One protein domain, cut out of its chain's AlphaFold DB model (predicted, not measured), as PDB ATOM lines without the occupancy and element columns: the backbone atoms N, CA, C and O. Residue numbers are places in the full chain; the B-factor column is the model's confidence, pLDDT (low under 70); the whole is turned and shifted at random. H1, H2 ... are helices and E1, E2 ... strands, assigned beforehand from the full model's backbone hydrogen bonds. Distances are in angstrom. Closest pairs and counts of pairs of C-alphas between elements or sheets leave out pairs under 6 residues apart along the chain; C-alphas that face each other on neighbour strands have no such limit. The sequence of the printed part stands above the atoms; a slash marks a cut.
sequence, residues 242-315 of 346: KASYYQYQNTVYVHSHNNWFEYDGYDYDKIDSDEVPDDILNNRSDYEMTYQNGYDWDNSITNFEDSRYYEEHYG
ATOM      1  N   LYS A 242     -27.344  47.335  33.254       74.44
ATOM      2  CA  LYS A 242     -28.669  47.464  32.649       74.44
ATOM      3  C   LYS A 242     -29.318  46.080  32.540       74.44
ATOM      4  O   LYS A 242     -28.781  45.213  31.855       74.44
ATOM      5  N   ALA A 243     -30.485  45.911  33.156       78.81
ATOM      6  CA  ALA A 243     -31.362  44.778  32.886       78.81
ATOM      7  C   ALA A 243     -32.153  45.035  31.592       78.81
ATOM      8  O   ALA A 243     -32.855  46.042  31.476       78.81
ATOM      9  N   SER A 244     -32.014  44.142  30.612       83.75
ATOM     10  CA  SER A 244     -32.866  44.100  29.415       83.75
ATOM     11  C   SER A 244     -33.793  42.889  29.505       83.75
ATOM     12  O   SER A 244     -33.341  41.790  29.827       83.75
ATOM     13  N   TYR A 245     -35.075  43.106  29.220       84.25
ATOM     14  CA  TYR A 245     -36.141  42.112  29.331       84.25
ATOM     15  C   TYR A 245     -36.518  41.603  27.941       84.25
ATOM     16  O   TYR A 245     -36.608  42.397  27.006       84.25
ATOM     17  N   TYR A 246     -36.764  40.304  27.812       85.81
ATOM     18  CA  TYR A 246     -37.130  39.654  26.560       85.81
ATOM     19  C   TYR A 246     -38.307  38.712  26.786       85.81
ATOM     20  O   TYR A 246     -38.234  37.834  27.642       85.81
ATOM     21  N   GLN A 247     -39.378  38.857  26.010       83.06
ATOM     22  CA  GLN A 247     -40.508  37.930  26.067       83.06
ATOM     23  C   GLN A 247     -40.481  37.000  24.868       83.06
ATOM     24  O   GLN A 247     -40.517  37.440  23.720       83.06
ATOM     25  N   TYR A 248     -40.474  35.701  25.143       81.69
ATOM     26  CA  TYR A 248     -40.578  34.675  24.121       81.69
ATOM     27  C   TYR A 248     -41.667  33.690  24.520       81.69
ATOM     28  O   TYR A 248     -41.603  33.046  25.564       81.69
ATOM     29  N   GLN A 249     -42.695  33.593  23.676       82.25
ATOM     30  CA  GLN A 249     -43.899  32.812  23.953       82.25
ATOM     31  C   GLN A 249     -44.574  33.254  25.265       82.25
ATOM     32  O   GLN A 249     -45.204  34.311  25.297       82.25
ATOM     33  N   ASN A 250     -44.449  32.457  26.330       80.56
ATOM     34  CA  ASN A 250     -45.096  32.676  27.624       80.56
ATOM     35  C   ASN A 250     -44.096  32.755  28.792       80.56
ATOM     36  O   ASN A 250     -44.514  32.705  29.948       80.56
ATOM     37  N   THR A 251     -42.805  32.871  28.475       81.25
ATOM     38  CA  THR A 251     -41.702  32.960  29.434       81.25
ATOM     39  C   THR A 251     -40.961  34.278  29.227       81.25
ATOM     40  O   THR A 251     -40.809  34.754  28.095       81.25
ATOM     41  N   VAL A 252     -40.517  34.881  30.328       85.06
ATOM     42  CA  VAL A 252     -39.758  36.132  30.314       85.06
ATOM     43  C   VAL A 252     -38.315  35.849  30.692       85.06
ATOM     44  O   VAL A 252     -38.041  35.241  31.722       85.06
ATOM     45  N   TYR A 253     -37.402  36.311  29.847       85.50
ATOM     46  CA  TYR A 253     -35.966  36.202  30.030       85.50
ATOM     47  C   TYR A 253     -35.369  37.573  30.317       85.50
ATOM     48  O   TYR A 253     -35.752  38.573  29.710       85.50
ATOM     49  N   VAL A 254     -34.390  37.631  31.211       86.69
ATOM     50  CA  VAL A 254     -33.684  38.864  31.559       86.69
ATOM     51  C   VAL A 254     -32.199  38.682  31.333       86.69
ATOM     52  O   VAL A 254     -31.605  37.702  31.769       86.69
ATOM     53  N   HIS A 255     -31.587  39.654  30.665       86.00
ATOM     54  CA  HIS A 255     -30.141  39.744  30.545       86.00
ATOM     55  C   HIS A 255     -29.636  40.903  31.398       86.00
ATOM     56  O   HIS A 255     -29.945  42.067  31.128       86.00
ATOM     57  N   SER A 256     -28.844  40.586  32.417       82.44
ATOM     58  CA  SER A 256     -28.272  41.560  33.348       82.44
ATOM     59  C   SER A 256     -26.918  41.063  33.844       82.44
ATOM     60  O   SER A 256     -26.723  39.861  34.005       82.44
ATOM     61  N   HIS A 257     -25.950  41.957  34.068       78.06
ATOM     62  CA  HIS A 257     -24.617  41.593  34.579       78.06
ATOM     63  C   HIS A 257     -23.928  40.473  33.766       78.06
ATOM     64  O   HIS A 257     -23.229  39.629  34.327       78.06
ATOM     65  N   ASN A 258     -24.132  40.457  32.440       81.75
ATOM     66  CA  ASN A 258     -23.673  39.420  31.497       81.75
ATOM     67  C   ASN A 258     -24.174  37.991  31.784       81.75
ATOM     68  O   ASN A 258     -23.578  37.032  31.297       81.75
ATOM     69  N   ASN A 259     -25.237  37.836  32.569       84.31
ATOM     70  CA  ASN A 259     -25.891  36.558  32.816       84.31
ATOM     71  C   ASN A 259     -27.330  36.598  32.299       84.31
ATOM     72  O   ASN A 259     -27.916  37.675  32.135       84.31
ATOM     73  N   TRP A 260     -27.872  35.410  32.050       87.81
ATOM     74  CA  TRP A 260     -29.260  35.211  31.668       87.81
ATOM     75  C   TRP A 260     -30.062  34.675  32.843       87.81
ATOM     76  O   TRP A 260     -29.565  33.889  33.652       87.81
ATOM     77  N   PHE A 261     -31.304  35.126  32.915       87.31
ATOM     78  CA  PHE A 261     -32.249  34.751  33.946       87.31
ATOM     79  C   PHE A 261     -33.590  34.417  33.312       87.31
ATOM     80  O   PHE A 261     -34.006  35.101  32.375       87.31
ATOM     81  N   GLU A 262     -34.261  33.399  33.829       86.62
ATOM     82  CA  GLU A 262     -35.623  33.028  33.456       86.62
ATOM     83  C   GLU A 262     -36.578  33.386  34.595       86.62
ATOM     84  O   GLU A 262     -36.267  33.163  35.763       86.62
ATOM     85  N   TYR A 263     -37.728  33.968  34.256       81.06
ATOM     86  CA  TYR A 263     -38.792  34.252  35.212       81.06
ATOM     87  C   TYR A 263     -39.717  33.041  35.361       81.06
ATOM     88  O   TYR A 263     -40.392  32.656  34.403       81.06
ATOM     89  N   ASP A 264     -39.798  32.481  36.568       76.62
ATOM     90  CA  ASP A 264     -40.581  31.269  36.864       76.62
ATOM     91  C   ASP A 264     -42.049  31.555  37.265       76.62
ATOM     92  O   ASP A 264     -42.834  30.637  37.514       76.62
ATOM     93  N   GLY A 265     -42.436  32.836  37.319       70.00
ATOM     94  CA  GLY A 265     -43.748  33.302  37.781       70.00
ATOM     95  C   GLY A 265     -43.748  33.888  39.197       70.00
ATOM     96  O   GLY A 265     -44.688  34.605  39.548       70.00
ATOM     97  N   TYR A 266     -42.707  33.624  39.984       66.38
ATOM     98  CA  TYR A 266     -42.513  34.147  41.336       66.38
ATOM     99  C   TYR A 266     -41.204  34.935  41.473       66.38
ATOM    100  O   TYR A 266     -41.163  35.903  42.236       66.38
ATOM    101  N   ASP A 267     -40.147  34.528  40.771       75.88
ATOM    102  CA  ASP A 267     -38.804  35.094  40.865       75.88
ATOM    103  C   ASP A 267     -37.945  34.792  39.622       75.88
ATOM    104  O   ASP A 267     -38.421  34.231  38.634       75.88
ATOM    105  N   TYR A 268     -36.674  35.199  39.667       81.19
ATOM    106  CA  TYR A 268     -35.701  34.980  38.600       81.19
ATOM    107  C   TYR A 268     -34.658  33.932  38.976       81.19
ATOM    108  O   TYR A 268     -33.897  34.123  39.925       81.19
ATOM    109  N   ASP A 269     -34.552  32.892  38.156       79.56
ATOM    110  CA  ASP A 269     -33.513  31.875  38.272       79.56
ATOM    111  C   ASP A 269     -32.423  32.098  37.226       79.56
ATOM    112  O   ASP A 269     -32.694  32.424  36.068       79.56
ATOM    113  N   LYS A 270     -31.159  31.931  37.631       83.94
ATOM    114  CA  LYS A 270     -30.026  32.017  36.705       83.94
ATOM    115  C   LYS A 270     -30.021  30.802  35.785       83.94
ATOM    116  O   LYS A 270     -29.950  29.674  36.265       83.94
ATOM    117  N   ILE A 271     -29.970  31.061  34.485       85.88
ATOM    118  CA  ILE A 271     -29.855  30.037  33.447       85.88
ATOM    119  C   ILE A 271     -28.557  30.211  32.659       85.88
ATOM    120  O   ILE A 271     -27.974  31.304  32.598       85.88
ATOM    121  N   ASP A 272     -28.091  29.124  32.052       85.81
ATOM    122  CA  ASP A 272     -26.958  29.186  31.138       85.81
ATOM    123  C   ASP A 272     -27.386  29.776  29.789       85.81
ATOM    124  O   ASP A 272     -28.528  29.650  29.350       85.81
ATOM    125  N   SER A 273     -26.453  30.433  29.089       82.62
ATOM    126  CA  SER A 273     -26.763  31.062  27.795       82.62
ATOM    127  C   SER A 273     -27.232  30.059  26.736       82.62
ATOM    128  O   SER A 273     -27.850  30.484  25.765       82.62
ATOM    129  N   ASP A 274     -26.925  28.775  26.912       84.00
ATOM    130  CA  ASP A 274     -27.285  27.687  26.000       84.00
ATOM    131  C   ASP A 274     -28.752  27.244  26.179       84.00
ATOM    132  O   ASP A 274     -29.307  26.560  25.322       84.00
ATOM    133  N   GLU A 275     -29.381  27.633  27.293       83.12
ATOM    134  CA  GLU A 275     -30.787  27.350  27.611       83.12
ATOM    135  C   GLU A 275     -31.723  28.457  27.097       83.12
ATOM    136  O   GLU A 275     -32.933  28.264  26.984       83.12
ATOM    137  N   VAL A 276     -31.157  29.611  26.726       86.38
ATOM    138  CA  VAL A 276     -31.892  30.724  26.121       86.38
ATOM    139  C   VAL A 276     -32.218  30.385  24.664       86.38
ATOM    140  O   VAL A 276     -31.320  29.998  23.917       86.38
ATOM    141  N   PRO A 277     -33.464  30.595  24.201       87.56
ATOM    142  CA  PRO A 277     -33.821  30.362  22.806       87.56
ATOM    143  C   PRO A 277     -32.905  31.103  21.819       87.56
ATOM    144  O   PRO A 277     -32.743  32.326  21.897       87.56
ATOM    145  N   ASP A 278     -32.372  30.375  20.831       85.38
ATOM    146  CA  ASP A 278     -31.483  30.909  19.784       85.38
ATOM    147  C   ASP A 278     -32.086  32.119  19.050       85.38
ATOM    148  O   ASP A 278     -31.366  33.026  18.624       85.38
ATOM    149  N   ASP A 279     -33.413  32.160  18.916       84.56
ATOM    150  CA  ASP A 279     -34.135  33.270  18.293       84.56
ATOM    151  C   ASP A 279     -33.940  34.586  19.059       84.56
ATOM    152  O   ASP A 279     -33.745  35.630  18.433       84.56
ATOM    153  N   ILE A 280     -33.936  34.542  20.397       84.62
ATOM    154  CA  ILE A 280     -33.671  35.711  21.246       84.62
ATOM    155  C   ILE A 280     -32.207  36.116  21.101       84.62
ATOM    156  O   ILE A 280     -31.907  37.296  20.939       84.62
ATOM    157  N   LEU A 281     -31.281  35.152  21.125       84.62
ATOM    158  CA  LEU A 281     -29.844  35.430  21.039       84.62
ATOM    159  C   LEU A 281     -29.464  36.106  19.717       84.62
ATOM    160  O   LEU A 281     -28.653  37.039  19.728       84.62
ATOM    161  N   ASN A 282     -30.076  35.669  18.613       84.56
ATOM    162  CA  ASN A 282     -29.800  36.162  17.267       84.56
ATOM    163  C   ASN A 282     -30.606  37.418  16.896       84.56
ATOM    164  O   ASN A 282     -30.096  38.252  16.149       84.56
ATOM    165  N   ASN A 283     -31.820  37.591  17.436       85.88
ATOM    166  CA  ASN A 283     -32.730  38.693  17.094       85.88
ATOM    167  C   ASN A 283     -33.237  39.440  18.342       85.88
ATOM    168  O   ASN A 283     -34.430  39.690  18.496       85.88
ATOM    169  N   ARG A 284     -32.323  39.822  19.247       81.19
ATOM    170  CA  ARG A 284     -32.643  40.444  20.551       81.19
ATOM    171  C   ARG A 284     -33.641  41.602  20.470       81.19
ATOM    172  O   ARG A 284     -34.517  41.692  21.318       81.19
ATOM    173  N   SER A 285     -33.513  42.472  19.468       79.69
ATOM    174  CA  SER A 285     -34.371  43.653  19.298       79.69
ATOM    175  C   SER A 285     -35.843  43.322  19.084       79.69
ATOM    176  O   SER A 285     -36.697  44.128  19.432       79.69
ATOM    177  N   ASP A 286     -36.133  42.159  18.506       83.12
ATOM    178  CA  ASP A 286     -37.490  41.787  18.096       83.12
ATOM    179  C   ASP A 286     -38.306  41.261  19.283       83.12
ATOM    180  O   ASP A 286     -39.536  41.277  19.252       83.12
ATOM    181  N   TYR A 287     -37.607  40.834  20.338       81.00
ATOM    182  CA  TYR A 287     -38.175  40.303  21.574       81.00
ATOM    183  C   TYR A 287     -37.930  41.221  22.781       81.00
ATOM    184  O   TYR A 287     -38.431  40.925  23.864       81.00
ATOM    185  N   GLU A 288     -37.152  42.306  22.625       80.31
ATOM    186  CA  GLU A 288     -36.826  43.235  23.716       80.31
ATOM    187  C   GLU A 288     -38.074  44.011  24.147       80.31
ATOM    188  O   GLU A 288     -38.704  44.725  23.365       80.31
ATOM    189  N   MET A 289     -38.404  43.897  25.428       74.06
ATOM    190  CA  MET A 289     -39.460  44.665  26.065       74.06
ATOM    191  C   MET A 289     -38.866  45.898  26.734       74.06
ATOM    192  O   MET A 289     -37.842  45.839  27.422       74.06
ATOM    193  N   THR A 290     -39.551  47.031  26.599       62.62
ATOM    194  CA  THR A 290     -39.154  48.256  27.295       62.62
ATOM    195  C   THR A 290     -39.807  48.284  28.674       62.62
ATOM    196  O   THR A 290     -41.023  48.433  28.780       62.62
ATOM    197  N   TYR A 291     -39.014  48.196  29.745       55.00
ATOM    198  CA  TYR A 291     -39.491  48.477  31.103       55.00
ATOM    199  C   TYR A 291     -39.704  49.991  31.247       55.00
ATOM    200  O   TYR A 291     -38.816  50.739  31.660       55.00
ATOM    201  N   GLN A 292     -40.858  50.475  30.791       49.78
ATOM    202  CA  GLN A 292     -41.176  51.898  30.746       49.78
ATOM    203  C   GLN A 292     -42.567  52.128  31.336       49.78
ATOM    204  O   GLN A 292     -43.564  52.005  30.636       49.78
ATOM    205  N   ASN A 293     -42.617  52.437  32.639       43.81
ATOM    206  CA  ASN A 293     -43.769  52.988  33.371       43.81
ATOM    207  C   ASN A 293     -45.160  52.646  32.782       43.81
ATOM    208  O   ASN A 293     -45.917  53.538  32.397       43.81
ATOM    209  N   GLY A 294     -45.499  51.352  32.750       47.72
ATOM    210  CA  GLY A 294     -46.888  50.892  32.813       47.72
ATOM    211  C   GLY A 294     -47.744  50.899  31.541       47.72
ATOM    212  O   GLY A 294     -48.960  50.958  31.695       47.72
ATOM    213  N   TYR A 295     -47.187  50.819  30.324       46.16
ATOM    214  CA  TYR A 295     -48.026  50.676  29.113       46.16
ATOM    215  C   TYR A 295     -47.971  49.309  28.401       46.16
ATOM    216  O   TYR A 295     -48.977  48.951  27.798       46.16
ATOM    217  N   ASP A 296     -46.907  48.509  28.559       48.81
ATOM    218  CA  ASP A 296     -46.783  47.156  27.957       48.81
ATOM    219  C   ASP A 296     -46.369  46.058  28.964       48.81
ATOM    220  O   ASP A 296     -46.054  44.930  28.590       48.81
ATOM    221  N   TRP A 297     -46.339  46.381  30.259       59.47
ATOM    222  CA  TRP A 297     -45.845  45.492  31.314       59.47
ATOM    223  C   TRP A 297     -47.000  44.788  32.032       59.47
ATOM    224  O   TRP A 297     -47.916  45.449  32.527       59.47
ATOM    225  N   ASP A 298     -46.947  43.458  32.126       55.56
ATOM    226  CA  ASP A 298     -47.837  42.706  33.007       55.56
ATOM    227  C   ASP A 298     -47.436  42.989  34.462       55.56
ATOM    228  O   ASP A 298     -46.355  42.623  34.918       55.56
ATOM    229  N   ASN A 299     -48.322  43.661  35.197       53.56
ATOM    230  CA  ASN A 299     -48.112  44.081  36.584       53.56
ATOM    231  C   ASN A 299     -47.930  42.898  37.568       53.56
ATOM    232  O   ASN A 299     -47.792  43.125  38.769       53.56
ATOM    233  N   SER A 300     -47.990  41.653  37.080       59.12
ATOM    234  CA  SER A 300     -47.693  40.420  37.816       59.12
ATOM    235  C   SER A 300     -46.219  39.998  37.790       59.12
ATOM    236  O   SER A 300     -45.843  39.117  38.562       59.12
ATOM    237  N   ILE A 301     -45.384  40.611  36.947       65.25
ATOM    238  CA  ILE A 301     -43.955  40.296  36.847       65.25
ATOM    239  C   ILE A 301     -43.170  41.249  37.751       65.25
ATOM    240  O   ILE A 301     -43.300  42.474  37.649       65.25
ATOM    241  N   THR A 302     -42.360  40.695  38.652       67.75
ATOM    242  CA  THR A 302     -41.481  41.472  39.534       67.75
ATOM    243  C   THR A 302     -40.315  42.069  38.745       67.75
ATOM    244  O   THR A 302     -39.808  41.476  37.798       67.75
ATOM    245  N   ASN A 303     -39.883  43.276  39.101       75.06
ATOM    246  CA  ASN A 303     -38.693  43.889  38.511       75.06
ATOM    247  C   ASN A 303     -37.445  43.086  38.916       75.06
ATOM    248  O   ASN A 303     -37.326  42.688  40.073       75.06
ATOM    249  N   PHE A 304     -36.498  42.876  37.997       75.94
ATOM    250  CA  PHE A 304     -35.271  42.126  38.284       75.94
ATOM    251  C   PHE A 304     -34.468  42.744  39.436       75.94
ATOM    252  O   PHE A 304     -33.924  42.012  40.253       75.94
ATOM    253  N   GLU A 305     -34.428  44.075  39.556       71.69
ATOM    254  CA  GLU A 305     -33.735  44.757  40.666       71.69
ATOM    255  C   GLU A 305     -34.412  44.554  42.036       71.69
ATOM    256  O   GLU A 305     -33.771  44.750  43.066       71.69
ATOM    257  N   ASP A 306     -35.679  44.130  42.043       68.31
ATOM    258  CA  ASP A 306     -36.476  43.831  43.239       68.31
ATOM    259  C   ASP A 306     -36.601  42.305  43.481       68.31
ATOM    260  O   ASP A 306     -37.375  41.866  44.332       68.31
ATOM    261  N   SER A 307     -35.870  41.486  42.712       69.88
ATOM    262  CA  SER A 307     -35.869  40.019  42.815       69.88
ATOM    263  C   SER A 307     -35.020  39.520  43.987       69.88
ATOM    264  O   SER A 307     -34.028  40.160  44.352       69.88
ATOM    265  N   ARG A 308     -35.344  38.344  44.553       64.69
ATOM    266  CA  ARG A 308     -34.522  37.785  45.649       64.69
ATOM    267  C   ARG A 308     -33.139  37.400  45.148       64.69
ATOM    268  O   ARG A 308     -32.169  37.586  45.870       64.69
ATOM    269  N   TYR A 309     -33.035  36.925  43.905       70.19
ATOM    270  CA  TYR A 309     -31.741  36.643  43.288       70.19
ATOM    271  C   TYR A 309     -30.872  37.905  43.238       70.19
ATOM    272  O   TYR A 309     -29.687  37.864  43.585       70.19
ATOM    273  N   TYR A 310     -31.455  39.041  42.836       66.94
ATOM    274  CA  TYR A 310     -30.744  40.313  42.816       66.94
ATOM    275  C   TYR A 310     -30.385  40.790  44.216       66.94
ATOM    276  O   TYR A 310     -29.270  41.255  44.398       66.94
ATOM    277  N   GLU A 311     -31.260  40.644  45.208       64.50
ATOM    278  CA  GLU A 311     -30.946  40.956  46.606       64.50
ATOM    279  C   GLU A 311     -29.819  40.071  47.166       64.50
ATOM    280  O   GLU A 311     -28.916  40.574  47.822       64.50
ATOM    281  N   GLU A 312     -29.798  38.779  46.854       64.75
ATOM    282  CA  GLU A 312     -28.780  37.843  47.344       64.75
ATOM    283  C   GLU A 312     -27.406  38.047  46.681       64.75
ATOM    284  O   GLU A 312     -26.374  37.919  47.333       64.75
ATOM    285  N   HIS A 313     -27.375  38.365  45.383       66.75
ATOM    286  CA  HIS A 313     -26.128  38.384  44.602       66.75
ATOM    287  C   HIS A 313     -25.628  39.789  44.252       66.75
ATOM    288  O   HIS A 313     -24.441  39.984  43.975       66.75
ATOM    289  N   TYR A 314     -26.531  40.767  44.223       65.50
ATOM    290  CA  TYR A 314     -26.265  42.157  43.846       65.50
ATOM    291  C   TYR A 314     -26.828  43.162  44.872       65.50
ATOM    292  O   TYR A 314     -26.643  44.382  44.728       65.50
ATOM    293  N   GLY A 315     -27.495  42.669  45.924       50.50
ATOM    294  CA  GLY A 315     -27.826  43.383  47.143       50.50
ATOM    295  C   GLY A 315     -26.569  43.984  47.734       50.50
ATOM    296  O   GLY A 315     -25.494  43.397  47.696       50.50
TER     297      GLY A 315
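AT A GLANCE: This is residues 242 to 315 of the 346 residues of an uncharacterized protein of Roseburia sp. CAG:45 (UniProt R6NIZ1). A strongly twisted sheet of four antiparallel strands makes the middle, with the short helices H1 and H2 near its E1 edge and H3 near its E4 edge, at the far end of the domain. A long loop, residues 288 to 307, swings out from H2 and returns to H3. The printed part has 74 residues, in chain order E1 E2 E3 E4 H1 H2 H3; under half are in named elements, and the class is mixed. The whole is compact, with a radius of gyration of the C-alphas of 11.7 A and spans of 31 by 30 by 21 A.

HOW THE PARTS SIT: E1, residues 244 to 248, E2, 251 to 256, E3, 259 to 263, and E4, 268 to 271, form a meander, each strand the antiparallel neighbour of the one before, and each successive pair is a hairpin. N 246 and O 253 are 2.8 A apart, N 261 and O 254 2.8 A, and N 262 and O 269 2.9 A, within hydrogen-bond range. H2, residues 284 to 287, stands at the sheet's level; its closest C-alphas with E1 are Tyr 287 and Tyr 246, 5.1 A. H1, residues 278 to 282, only grazes the sheet, and is close to H2 but not clearly touching: C-alphas 280 and 287, the closest, are 6.4 A apart. H3, residues 308 to 314, only grazes the sheet; its closest C-alphas with E4 are Tyr 309 and Tyr 268, 6.4 A. H1 and H3 have every O i to N i+4 pair within hydrogen-bond range; H2 is too short for one.

IN THESE COORDINATES: E1 begins at C-alpha 244 (-32.866, 44.100, 29.415) and is 13.3 A long; E2 is 16.4 A, E3 13.3 A. H3, 9.5 A, ends at C-alpha 314 (-26.265, 42.157, 43.846).

THE WHOLE: The C-alphas of Asp 279 and Gly 315, the two farthest apart, are 31.2 A apart. The printed part has no cut; the link from H2 to H3 is long. Residues 290 to 302 are among those under pLDDT 70.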